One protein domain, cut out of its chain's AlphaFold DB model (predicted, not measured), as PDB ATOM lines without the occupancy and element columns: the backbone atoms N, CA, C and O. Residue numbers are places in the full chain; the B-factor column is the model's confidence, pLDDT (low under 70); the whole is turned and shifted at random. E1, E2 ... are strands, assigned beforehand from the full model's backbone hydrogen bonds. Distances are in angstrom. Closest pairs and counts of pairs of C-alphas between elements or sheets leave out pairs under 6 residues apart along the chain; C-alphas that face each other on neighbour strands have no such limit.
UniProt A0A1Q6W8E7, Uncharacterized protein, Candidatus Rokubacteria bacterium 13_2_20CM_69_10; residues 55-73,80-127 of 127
ATOM      1  N   MET A  55     229.167 221.065 222.842       79.19
ATOM      2  CA  MET A  55     230.483 220.423 222.849       79.19
ATOM      3  C   MET A  55     231.588 221.425 222.527       79.19
ATOM      4  O   MET A  55     232.609 221.469 223.209       79.19
ATOM      5  N   ARG A  56     231.401 222.217 221.465       76.38
ATOM      6  CA  ARG A  56     232.370 223.234 221.038       76.38
ATOM      7  C   ARG A  56     231.744 224.286 220.138       76.38
ATOM      8  O   ARG A  56     230.667 224.106 219.569       76.38
ATOM      9  N   VAL A  57     232.465 225.390 220.007       77.50
ATOM     10  CA  VAL A  57     232.096 226.536 219.185       77.50
ATOM     11  C   VAL A  57     233.205 226.777 218.169       77.50
ATOM     12  O   VAL A  57     234.382 226.772 218.523       77.50
ATOM     13  N   PHE A  58     232.820 226.990 216.915       80.00
ATOM     14  CA  PHE A  58     233.722 227.367 215.836       80.00
ATOM     15  C   PHE A  58     233.359 228.752 215.338       80.00
ATOM     16  O   PHE A  58     232.210 228.994 214.964       80.00
ATOM     17  N   ASP A  59     234.348 229.632 215.279       78.69
ATOM     18  CA  ASP A  59     234.217 230.912 214.602       78.69
ATOM     19  C   ASP A  59     234.794 230.779 213.188       78.69
ATOM     20  O   ASP A  59     235.960 230.442 212.986       78.69
ATOM     21  N   VAL A  60     233.942 231.009 212.195       77.56
ATOM     22  CA  VAL A  60     234.309 231.087 210.787       77.56
ATOM     23  C   VAL A  60     234.642 232.537 210.485       77.56
ATOM     24  O   VAL A  60     233.776 233.408 210.561       77.56
ATOM     25  N   SER A  61     235.902 232.801 210.149       78.56
ATOM     26  CA  SER A  61     236.370 234.147 209.823       78.56
ATOM     27  C   SER A  61     235.656 234.725 208.600       78.56
ATOM     28  O   SER A  61     235.275 233.999 207.676       78.56
ATOM     29  N   ALA A  62     235.524 236.053 208.583       78.94
ATOM     30  CA  ALA A  62     235.086 236.777 207.397       78.94
ATOM     31  C   ALA A  62     235.997 236.443 206.210       78.94
ATOM     32  O   ALA A  62     237.207 236.260 206.370       78.94
ATOM     33  N   ARG A  63     235.414 236.370 205.015       74.62
ATOM     34  CA  ARG A  63     236.146 236.028 203.793       74.62
ATOM     35  C   ARG A  63     235.727 236.916 202.639       74.62
ATOM     36  O   ARG A  63     234.556 237.262 202.512       74.62
ATOM     37  N   THR A  64     236.674 237.235 201.770       79.88
ATOM     38  CA  THR A  64     236.393 237.963 200.530       79.88
ATOM     39  C   THR A  64     236.164 236.971 199.397       79.88
ATOM     40  O   THR A  64     236.950 236.043 199.215       79.88
ATOM     41  N   ALA A  65     235.089 237.168 198.640       70.94
ATOM     42  CA  ALA A  65     234.753 236.393 197.454       70.94
ATOM     43  C   ALA A  65     234.614 237.317 196.236       70.94
ATOM     44  O   ALA A  65     234.222 238.475 196.372       70.94
ATOM     45  N   TRP A  66     234.939 236.804 195.049       73.06
ATOM     46  CA  TRP A  66     234.733 237.498 193.777       73.06
ATOM     47  C   TRP A  66     233.372 237.132 193.214       73.06
ATOM     48  O   TRP A  66     233.146 235.973 192.867       73.06
ATOM     49  N   LEU A  67     232.470 238.108 193.163       71.31
ATOM     50  CA  LEU A  67     231.070 237.881 192.857       71.31
ATOM     51  C   LEU A  67     230.660 238.566 191.562       71.31
ATOM     52  O   LEU A  67     230.941 239.753 191.403       71.31
ATOM     53  N   PRO A  68     229.981 237.851 190.661       66.94
ATOM     54  CA  PRO A  68     229.280 238.464 189.543       66.94
ATOM     55  C   PRO A  68     228.132 239.343 190.066       66.94
ATOM     56  O   PRO A  68     227.295 238.900 190.850       66.94
ATOM     57  N   VAL A  69     228.104 240.600 189.642       70.88
ATOM     58  CA  VAL A  69     227.097 241.604 189.986       70.88
ATOM     59  C   VAL A  69     226.523 242.152 188.688       70.88
ATOM     60  O   VAL A  69     227.273 242.527 187.786       70.88
ATOM     61  N   GLU A  70     225.197 242.209 188.599       70.00
ATOM     62  CA  GLU A  70     224.513 242.883 187.500       70.00
ATOM     63  C   GLU A  70     224.675 244.397 187.632       70.00
ATOM     64  O   GLU A  70     224.301 245.006 188.639       70.00
ATOM     65  N   VAL A  71     225.235 245.009 186.596       71.88
ATOM     66  CA  VAL A  71     225.391 246.454 186.483       71.88
ATOM     67  C   VAL A  71     224.400 246.965 185.449       71.88
ATOM     68  O   VAL A  71     224.431 246.576 184.279       71.88
ATOM     69  N   VAL A  72     223.504 247.844 185.904       75.94
ATOM     70  CA  VAL A  72     222.518 248.511 185.050       75.94
ATOM     71  C   VAL A  72     223.252 249.464 184.113       75.94
ATOM     72  O   VAL A  72     223.969 250.358 184.565       75.94
ATOM     73  N   GLN A  73     223.075 249.269 182.809       75.12
ATOM     74  CA  GLN A  73     223.667 250.129 181.791       75.12
ATOM     75  C   GLN A  73     222.720 251.283 181.415       75.12
ATOM     76  O   GLN A  73     221.502 251.132 181.509       75.12
ATOM     77  N   LEU A  80     224.928 244.159 182.247       78.81
ATOM     78  CA  LEU A  80     226.252 243.548 182.127       78.81
ATOM     79  C   LEU A  80     226.681 242.937 183.462       78.81
ATOM     80  O   LEU A  80     226.407 243.494 184.521       78.81
ATOM     81  N   ILE A  81     227.363 241.792 183.406       78.50
ATOM     82  CA  ILE A  81     227.909 241.126 184.589       78.50
ATOM     83  C   ILE A  81     229.343 241.602 184.827       78.50
ATOM     84  O   ILE A  81     230.229 241.348 184.010       78.50
ATOM     85  N   GLU A  82     229.582 242.247 185.966       78.00
ATOM     86  CA  GLU A  82     230.923 242.591 186.451       78.00
ATOM     87  C   GLU A  82     231.290 241.742 187.666       78.00
ATOM     88  O   GLU A  82     230.452 241.490 188.525       78.00
ATOM     89  N   TYR A  83     232.558 241.351 187.797       76.75
ATOM     90  CA  TYR A  83     233.035 240.691 189.011       76.75
ATOM     91  C   TYR A  83     233.531 241.720 190.025       76.75
ATOM     92  O   TYR A  83     234.421 242.517 189.731       76.75
ATOM     93  N   ARG A  84     232.984 241.681 191.241       71.62
ATOM     94  CA  ARG A  84     233.361 242.566 192.348       71.62
ATOM     95  C   ARG A  84     233.784 241.767 193.568       71.62
ATOM     96  O   ARG A  84     233.230 240.710 193.857       71.62
ATOM     97  N   SER A  85     234.759 242.287 194.303       78.56
ATOM     98  CA  SER A  85     235.116 241.736 195.603       78.56
ATOM     99  C   SER A  85     234.036 242.092 196.626       78.56
ATOM    100  O   SER A  85     233.719 243.260 196.847       78.56
ATOM    101  N   VAL A  86     233.460 241.073 197.256       72.00
ATOM    102  CA  VAL A  86     232.487 241.222 198.341       72.00
ATOM    103  C   VAL A  86     233.019 240.503 199.565       72.00
ATOM    104  O   VAL A  86     233.418 239.339 199.502       72.00
ATOM    105  N   THR A  87     233.032 241.201 200.696       77.00
ATOM    106  CA  THR A  87     233.402 240.616 201.982       77.00
ATOM    107  C   THR A  87     232.164 240.014 202.630       77.00
ATOM    108  O   THR A  87     231.233 240.725 202.995       77.00
ATOM    109  N   LEU A  88     232.162 238.691 202.774       75.81
ATOM    110  CA  LEU A  88     231.164 237.966 203.545       75.81
ATOM    111  C   LEU A  88     231.553 238.023 205.028       75.81
ATOM    112  O   LEU A  88     232.684 237.643 205.365       75.81
ATOM    113  N   PRO A  89     230.647 238.467 205.917       76.38
ATOM    114  CA  PRO A  89     230.881 238.449 207.352       76.38
ATOM    115  C   PRO A  89     231.221 237.050 207.869       76.38
ATOM    116  O   PRO A  89     230.733 236.037 207.361       76.38
ATOM    117  N   GLY A  90     232.046 237.008 208.911       75.94
ATOM    118  CA  GLY A  90     232.273 235.784 209.666       75.94
ATOM    119  C   GLY A  90     231.010 235.349 210.408       75.94
ATOM    120  O   GLY A  90     230.099 236.147 210.634       75.94
ATOM    121  N   TYR A  91     230.952 234.081 210.798       74.75
ATOM    122  CA  TYR A  91     229.815 233.524 211.526       74.75
ATOM    123  C   TYR A  91     230.251 232.431 212.492       74.75
ATOM    124  O   TYR A  91     231.379 231.954 212.449       74.75
ATOM    125  N   ARG A  92     229.334 232.024 213.366       75.81
ATOM    126  CA  ARG A  92     229.583 231.019 214.394       75.81
ATOM    127  C   ARG A  92     228.836 229.728 214.083       75.81
ATOM    128  O   ARG A  92     227.703 229.751 213.602       75.81
ATOM    129  N   ILE A  93     229.462 228.599 214.382       81.00
ATOM    130  CA  ILE A  93     228.834 227.278 214.385       81.00
ATOM    131  C   ILE A  93     228.958 226.723 215.798       81.00
ATOM    132  O   ILE A  93     230.036 226.754 216.392       81.00
ATOM    133  N   THR A  94     227.864 226.201 216.336       79.56
ATOM    134  CA  THR A  94     227.869 225.526 217.636       79.56
ATOM    135  C   THR A  94     227.625 224.040 217.418       79.56
ATOM    136  O   THR A  94     226.570 223.655 216.919       79.56
ATOM    137  N   GLU A  95     228.597 223.203 217.774       81.31
ATOM    138  CA  GLU A  95     228.422 221.752 217.800       81.31
ATOM    139  C   GLU A  95     227.855 221.338 219.153       81.31
ATOM    140  O   GLU A  95     228.384 221.691 220.210       81.31
ATOM    141  N   MET A  96     226.768 220.585 219.096       77.88
ATOM    142  CA  MET A  96     226.041 220.038 220.230       77.88
ATOM    143  C   MET A  96     226.034 218.515 220.120       77.88
ATOM    144  O   MET A  96     226.174 217.964 219.028       77.88
ATOM    145  N   PHE A  97     225.798 217.812 221.228       74.44
ATOM    146  CA  PHE A  97     225.736 216.341 221.211       74.44
ATOM    147  C   PHE A  97     224.720 215.770 220.202       74.44
ATOM    148  O   PHE A  97     224.925 214.671 219.697       74.44
ATOM    149  N   GLY A  98     223.646 216.507 219.900       71.88
ATOM    150  CA  GLY A  98     222.595 216.084 218.967       71.88
ATOM    151  C   GLY A  98     222.704 216.639 217.542       71.88
ATOM    152  O   GLY A  98     221.824 216.358 216.732       71.88
ATOM    153  N   GLY A  99     223.704 217.466 217.221       77.06
ATOM    154  CA  GLY A  99     223.755 218.145 215.922       77.06
ATOM    155  C   GLY A  99     224.561 219.438 215.905       77.06
ATOM    156  O   GLY A  99     225.330 219.738 216.814       77.06
ATOM    157  N   TYR A 100     224.355 220.228 214.858       76.56
ATOM    158  CA  TYR A 100     225.027 221.503 214.636       76.56
ATOM    159  C   TYR A 100     224.015 222.638 214.544       76.56
ATOM    160  O   TYR A 100     223.071 222.591 213.758       76.56
ATOM    161  N   VAL A 101     224.250 223.705 215.298       77.31
ATOM    162  CA  VAL A 101     223.523 224.966 215.155       77.31
ATOM    163  C   VAL A 101     224.342 225.880 214.267       77.31
ATOM    164  O   VAL A 101     225.425 226.344 214.639       77.31
ATOM    165  N   TYR A 102     223.800 226.147 213.087       74.44
ATOM    166  CA  TYR A 102     224.295 227.179 212.196       74.44
ATOM    167  C   TYR A 102     223.598 228.470 212.570       74.44
ATOM    168  O   TYR A 102     222.382 228.591 212.422       74.44
ATOM    169  N   HIS A 103     224.371 229.430 213.059       74.12
ATOM    170  CA  HIS A 103     223.863 230.768 213.314       74.12
ATOM    171  C   HIS A 103     223.473 231.437 212.001       74.12
ATOM    172  O   HIS A 103     223.923 231.028 210.928       74.12
ATOM    173  N   ALA A 104     222.645 232.476 212.087       72.31
ATOM    174  CA  ALA A 104     222.350 233.310 210.934       72.31
ATOM    175  C   ALA A 104     223.659 233.824 210.308       72.31
ATOM    176  O   ALA A 104     224.518 234.359 211.014       72.31
ATOM    177  N   HIS A 105     223.835 233.618 209.004       72.25
ATOM    178  CA  HIS A 105     225.097 233.902 208.322       72.25
ATOM    179  C   HIS A 105     224.890 234.290 206.862       72.25
ATOM    180  O   HIS A 105     223.874 233.977 206.247       72.25
ATOM    181  N   TRP A 106     225.895 234.945 206.293       72.88
ATOM    182  CA  TRP A 106     225.973 235.186 204.858       72.88
ATOM    183  C   TRP A 106     226.785 234.080 204.191       72.88
ATOM    184  O   TRP A 106     227.855 233.691 204.662       72.88
ATOM    185  N   GLY A 107     226.278 233.567 203.079       75.12
ATOM    186  CA  GLY A 107     226.947 232.567 202.259       75.12
ATOM    187  C   GLY A 107     226.783 232.866 200.776       75.12
ATOM    188  O   GLY A 107     226.342 233.946 200.397       75.12
ATOM    189  N   MET A 108     227.142 231.889 199.947       73.56
ATOM    190  CA  MET A 108     227.003 231.967 198.494       73.56
ATOM    191  C   MET A 108     226.018 230.905 198.026       73.56
ATOM    192  O   MET A 108     226.216 229.732 198.342       73.56
ATOM    193  N   ALA A 109     224.997 231.297 197.264       76.38
ATOM    194  CA  ALA A 109     224.072 230.360 196.629       76.38
ATOM    195  C   ALA A 109     223.999 230.597 195.112       76.38
ATOM    196  O   ALA A 109     224.012 231.755 194.676       76.38
ATOM    197  N   PRO A 110     223.924 229.532 194.293       71.44
ATOM    198  CA  PRO A 110     223.726 229.673 192.861       71.44
ATOM    199  C   PRO A 110     222.281 230.101 192.567       71.44
ATOM    200  O   PRO A 110     221.333 229.436 192.971       71.44
ATOM    201  N   THR A 111     222.116 231.188 191.821       69.69
ATOM    202  CA  THR A 111     220.849 231.613 191.212       69.69
ATOM    203  C   THR A 111     221.089 231.745 189.714       69.69
ATOM    204  O   THR A 111     221.942 232.522 189.295       69.69
ATOM    205  N   ASN A 112     220.390 230.954 188.893       69.69
ATOM    206  CA  ASN A 112     220.523 230.977 187.427       69.69
ATOM    207  C   ASN A 112     221.976 230.837 186.911       69.69
ATOM    208  O   ASN A 112     222.375 231.508 185.966       69.69
ATOM    209  N   GLY A 113     222.784 229.972 187.540       65.38
ATOM    210  CA  GLY A 113     224.183 229.729 187.142       65.38
ATOM    211  C   GLY A 113     225.199 230.749 187.673       65.38
ATOM    212  O   GLY A 113     226.385 230.643 187.375       65.38
ATOM    213  N   VAL A 114     224.750 231.704 188.491       63.50
ATOM    214  CA  VAL A 114     225.543 232.817 189.020       63.50
ATOM    215  C   VAL A 114     225.491 232.789 190.553       63.50
ATOM    216  O   VAL A 114     224.435 232.549 191.132       63.50
ATOM    217  N   TYR A 115     226.622 232.981 191.237       71.06
ATOM    218  CA  TYR A 115     226.667 232.936 192.704       71.06
ATOM    219  C   TYR A 115     226.424 234.317 193.314       71.06
ATOM    220  O   TYR A 115     227.190 235.244 193.058       71.06
ATOM    221  N   TYR A 116     225.427 234.418 194.195       69.44
ATOM    222  CA  TYR A 116     225.077 235.656 194.899       69.44
ATOM    223  C   TYR A 116     225.277 235.533 196.413       69.44
ATOM    224  O   TYR A 116     225.146 234.425 196.950       69.44
ATOM    225  N   PRO A 117     225.574 236.644 197.120       69.44
ATOM    226  CA  PRO A 117     225.480 236.671 198.570       69.44
ATOM    227  C   PRO A 117     224.050 236.345 198.980       69.44
ATOM    228  O   PRO A 117     223.103 237.025 198.589       69.44
ATOM    229  N   THR A 118     223.891 235.315 199.793       73.44
ATOM    230  CA  THR A 118     222.590 234.895 200.302       73.44
ATOM    231  C   THR A 118     222.650 234.864 201.814       73.44
ATOM    232  O   THR A 118     223.584 234.315 202.402       73.44
ATOM    233  N   PHE A 119     221.649 235.470 202.443       73.19
ATOM    234  CA  PHE A 119     221.462 235.358 203.876       73.19
ATOM    235  C   PHE A 119     220.801 234.019 204.197       73.19
ATOM    236  O   PHE A 119     219.733 233.699 203.675       73.19
ATOM    237  N   PHE A 120     221.435 233.247 205.068       73.38
ATOM    238  CA  PHE A 120     220.911 231.995 205.583       73.38
ATOM    239  C   PHE A 120     220.434 232.221 207.018       73.38
ATOM    240  O   PHE A 120     221.245 232.606 207.870       73.38
ATOM    241  N   PRO A 121     219.142 231.990 207.314       73.00
ATOM    242  CA  PRO A 121     218.641 232.107 208.672       73.00
ATOM    243  C   PRO A 121     219.258 231.029 209.569       73.00
ATOM    244  O   PRO A 121     219.773 230.009 209.099       73.00
ATOM    245  N   GLN A 122     219.189 231.260 210.880       73.44
ATOM    246  CA  GLN A 122     219.633 230.281 211.862       73.44
ATOM    247  C   GLN A 122     218.886 228.958 211.670       73.44
ATOM    248  O   GLN A 122     217.662 228.941 211.544       73.44
ATOM    249  N   ARG A 123     219.623 227.847 211.695       69.00
ATOM    250  CA  ARG A 123     219.044 226.506 211.596       69.00
ATOM    251  C   ARG A 123     219.819 225.487 212.412       69.00
ATOM    252  O   ARG A 123     221.041 225.575 212.543       69.00
ATOM    253  N   PHE A 124     219.100 224.488 212.901       72.75
ATOM    254  CA  PHE A 124     219.682 223.296 213.496       72.75
ATOM    255  C   PHE A 124     219.753 222.175 212.455       72.75
ATOM    256  O   PHE A 124     218.782 221.934 211.738       72.75
ATOM    257  N   ILE A 125     220.900 221.504 212.366       75.81
ATOM    258  CA  ILE A 125     221.114 220.317 211.538       75.81
ATOM    259  C   ILE A 125     221.395 219.140 212.479       75.81
ATOM    260  O   ILE A 125     222.462 219.121 213.097       75.81
ATOM    261  N   PRO A 126     220.466 218.176 212.608       73.44
ATOM    262  CA  PRO A 126     220.685 216.967 213.399       73.44
ATOM    263  C   PRO A 126     221.886 216.161 212.881       73.44
ATOM    264  O   PRO A 126     222.151 216.162 211.677       73.44
ATOM    265  N   LYS A 127     222.608 215.500 213.792       70.75
ATOM    266  CA  LYS A 127     223.716 214.587 213.466       70.75
ATOM    267  C   LYS A 127     223.236 213.148 213.322       70.75
ATOM    268  O   LYS A 127     222.326 212.761 214.086       70.75
TER     269      LYS A 127
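This is residues 55 to 73 and 80 to 127 of the 127 residues of an uncharacterized protein of Candidatus Rokubacteria bacterium 13_2_20CM_69_10 (UniProt A0A1Q6W8E7). Two long, bent ribbons of paired strands, E1-E2 with E3-E4 and E5-E6 with E7-E8, lie side by side at one end, where they join edge to edge in a sheet of four strands, E1, E4, E5 and E8; beyond it each runs on as a two-stranded ribbon, E2-E3 and E6-E7, and these two still come near each other where E2 meets E7, while the far end of E2-E3, at residues 73 and 80, makes one end of the long axis. The outline is a rod spanning 51 by 22 by 14 A, loose, with a radius of gyration of the C-alphas of 14.9 A. The printed part has 67 residues, with no named helix and eight strands, E1 to E8 in order along the chain; the class is all strand. The larger sheet has the order E1 - E4 - E5 - E8, and the three sheets are antiparallel.

E1, residues 55 to 60, begins with C-alpha 55 at (230.483, 220.423, 222.849) and is 16.5 A long. E2, residues 63 to 71, is 22.9 A long and bends by 51 degrees at residue 68. E3, residues 80 to 88, is 22.7 A long, begins with C-alpha 80 at (226.252, 243.548, 182.127) and bends by 57 degrees at residue 85. E4, residues 91 to 96, is 16.5 A long, and E5, residues 99 to 102, is 9.8 A. E6, residues 105 to 111, is 17.8 A, and E7, residues 114 to 120, is 17.2 A. E8, residues 123 to 126, is 9.8 A and ends with C-alpha 126 at (220.685, 216.967, 213.399).

E1 and E8 are the edge strands of the four-stranded sheet. E1 is antiparallel to E4 at 164 degrees, with N 58 and O 93 at 2.8 A, within hydrogen-bond range. E4 and E5 form a hairpin, with N 96 and O 99 at 2.8 A. E5 and E8 are antiparallel at 163 degrees, with N 100 and O 125 at 2.8 A. E1 runs on into E2 at 50 degrees, and E3 runs on into E4 at 57 degrees. E2 and E3 are antiparallel at 153 degrees, with N 67 and O 84 at 2.8 A. E5 runs on into E6 at 85 degrees, and E7 runs on into E8 at 89 degrees. E6 and E7 form a hairpin at 146 degrees, with N 107 and O 118 at 2.9 A. Between the two smaller sheets, the closest C-alphas of E2 and E7 are those of Leu 67 and Tyr 115, 6.6 A apart. E1 and E7 are apart, and so are E2 and E6.

The two C-alphas farthest apart, those of Gln 73 and Phe 97, are 52.0 A from each other. Residues 74 to 79 are not printed, and C-alphas 73 and 80 are 7.1 A apart across this cut. Of the links that are printed whole, each is tight. The mean pLDDT of the printed part is 74.4; residues 68, 111 to 114, 116 to 117 and 123 are under 70.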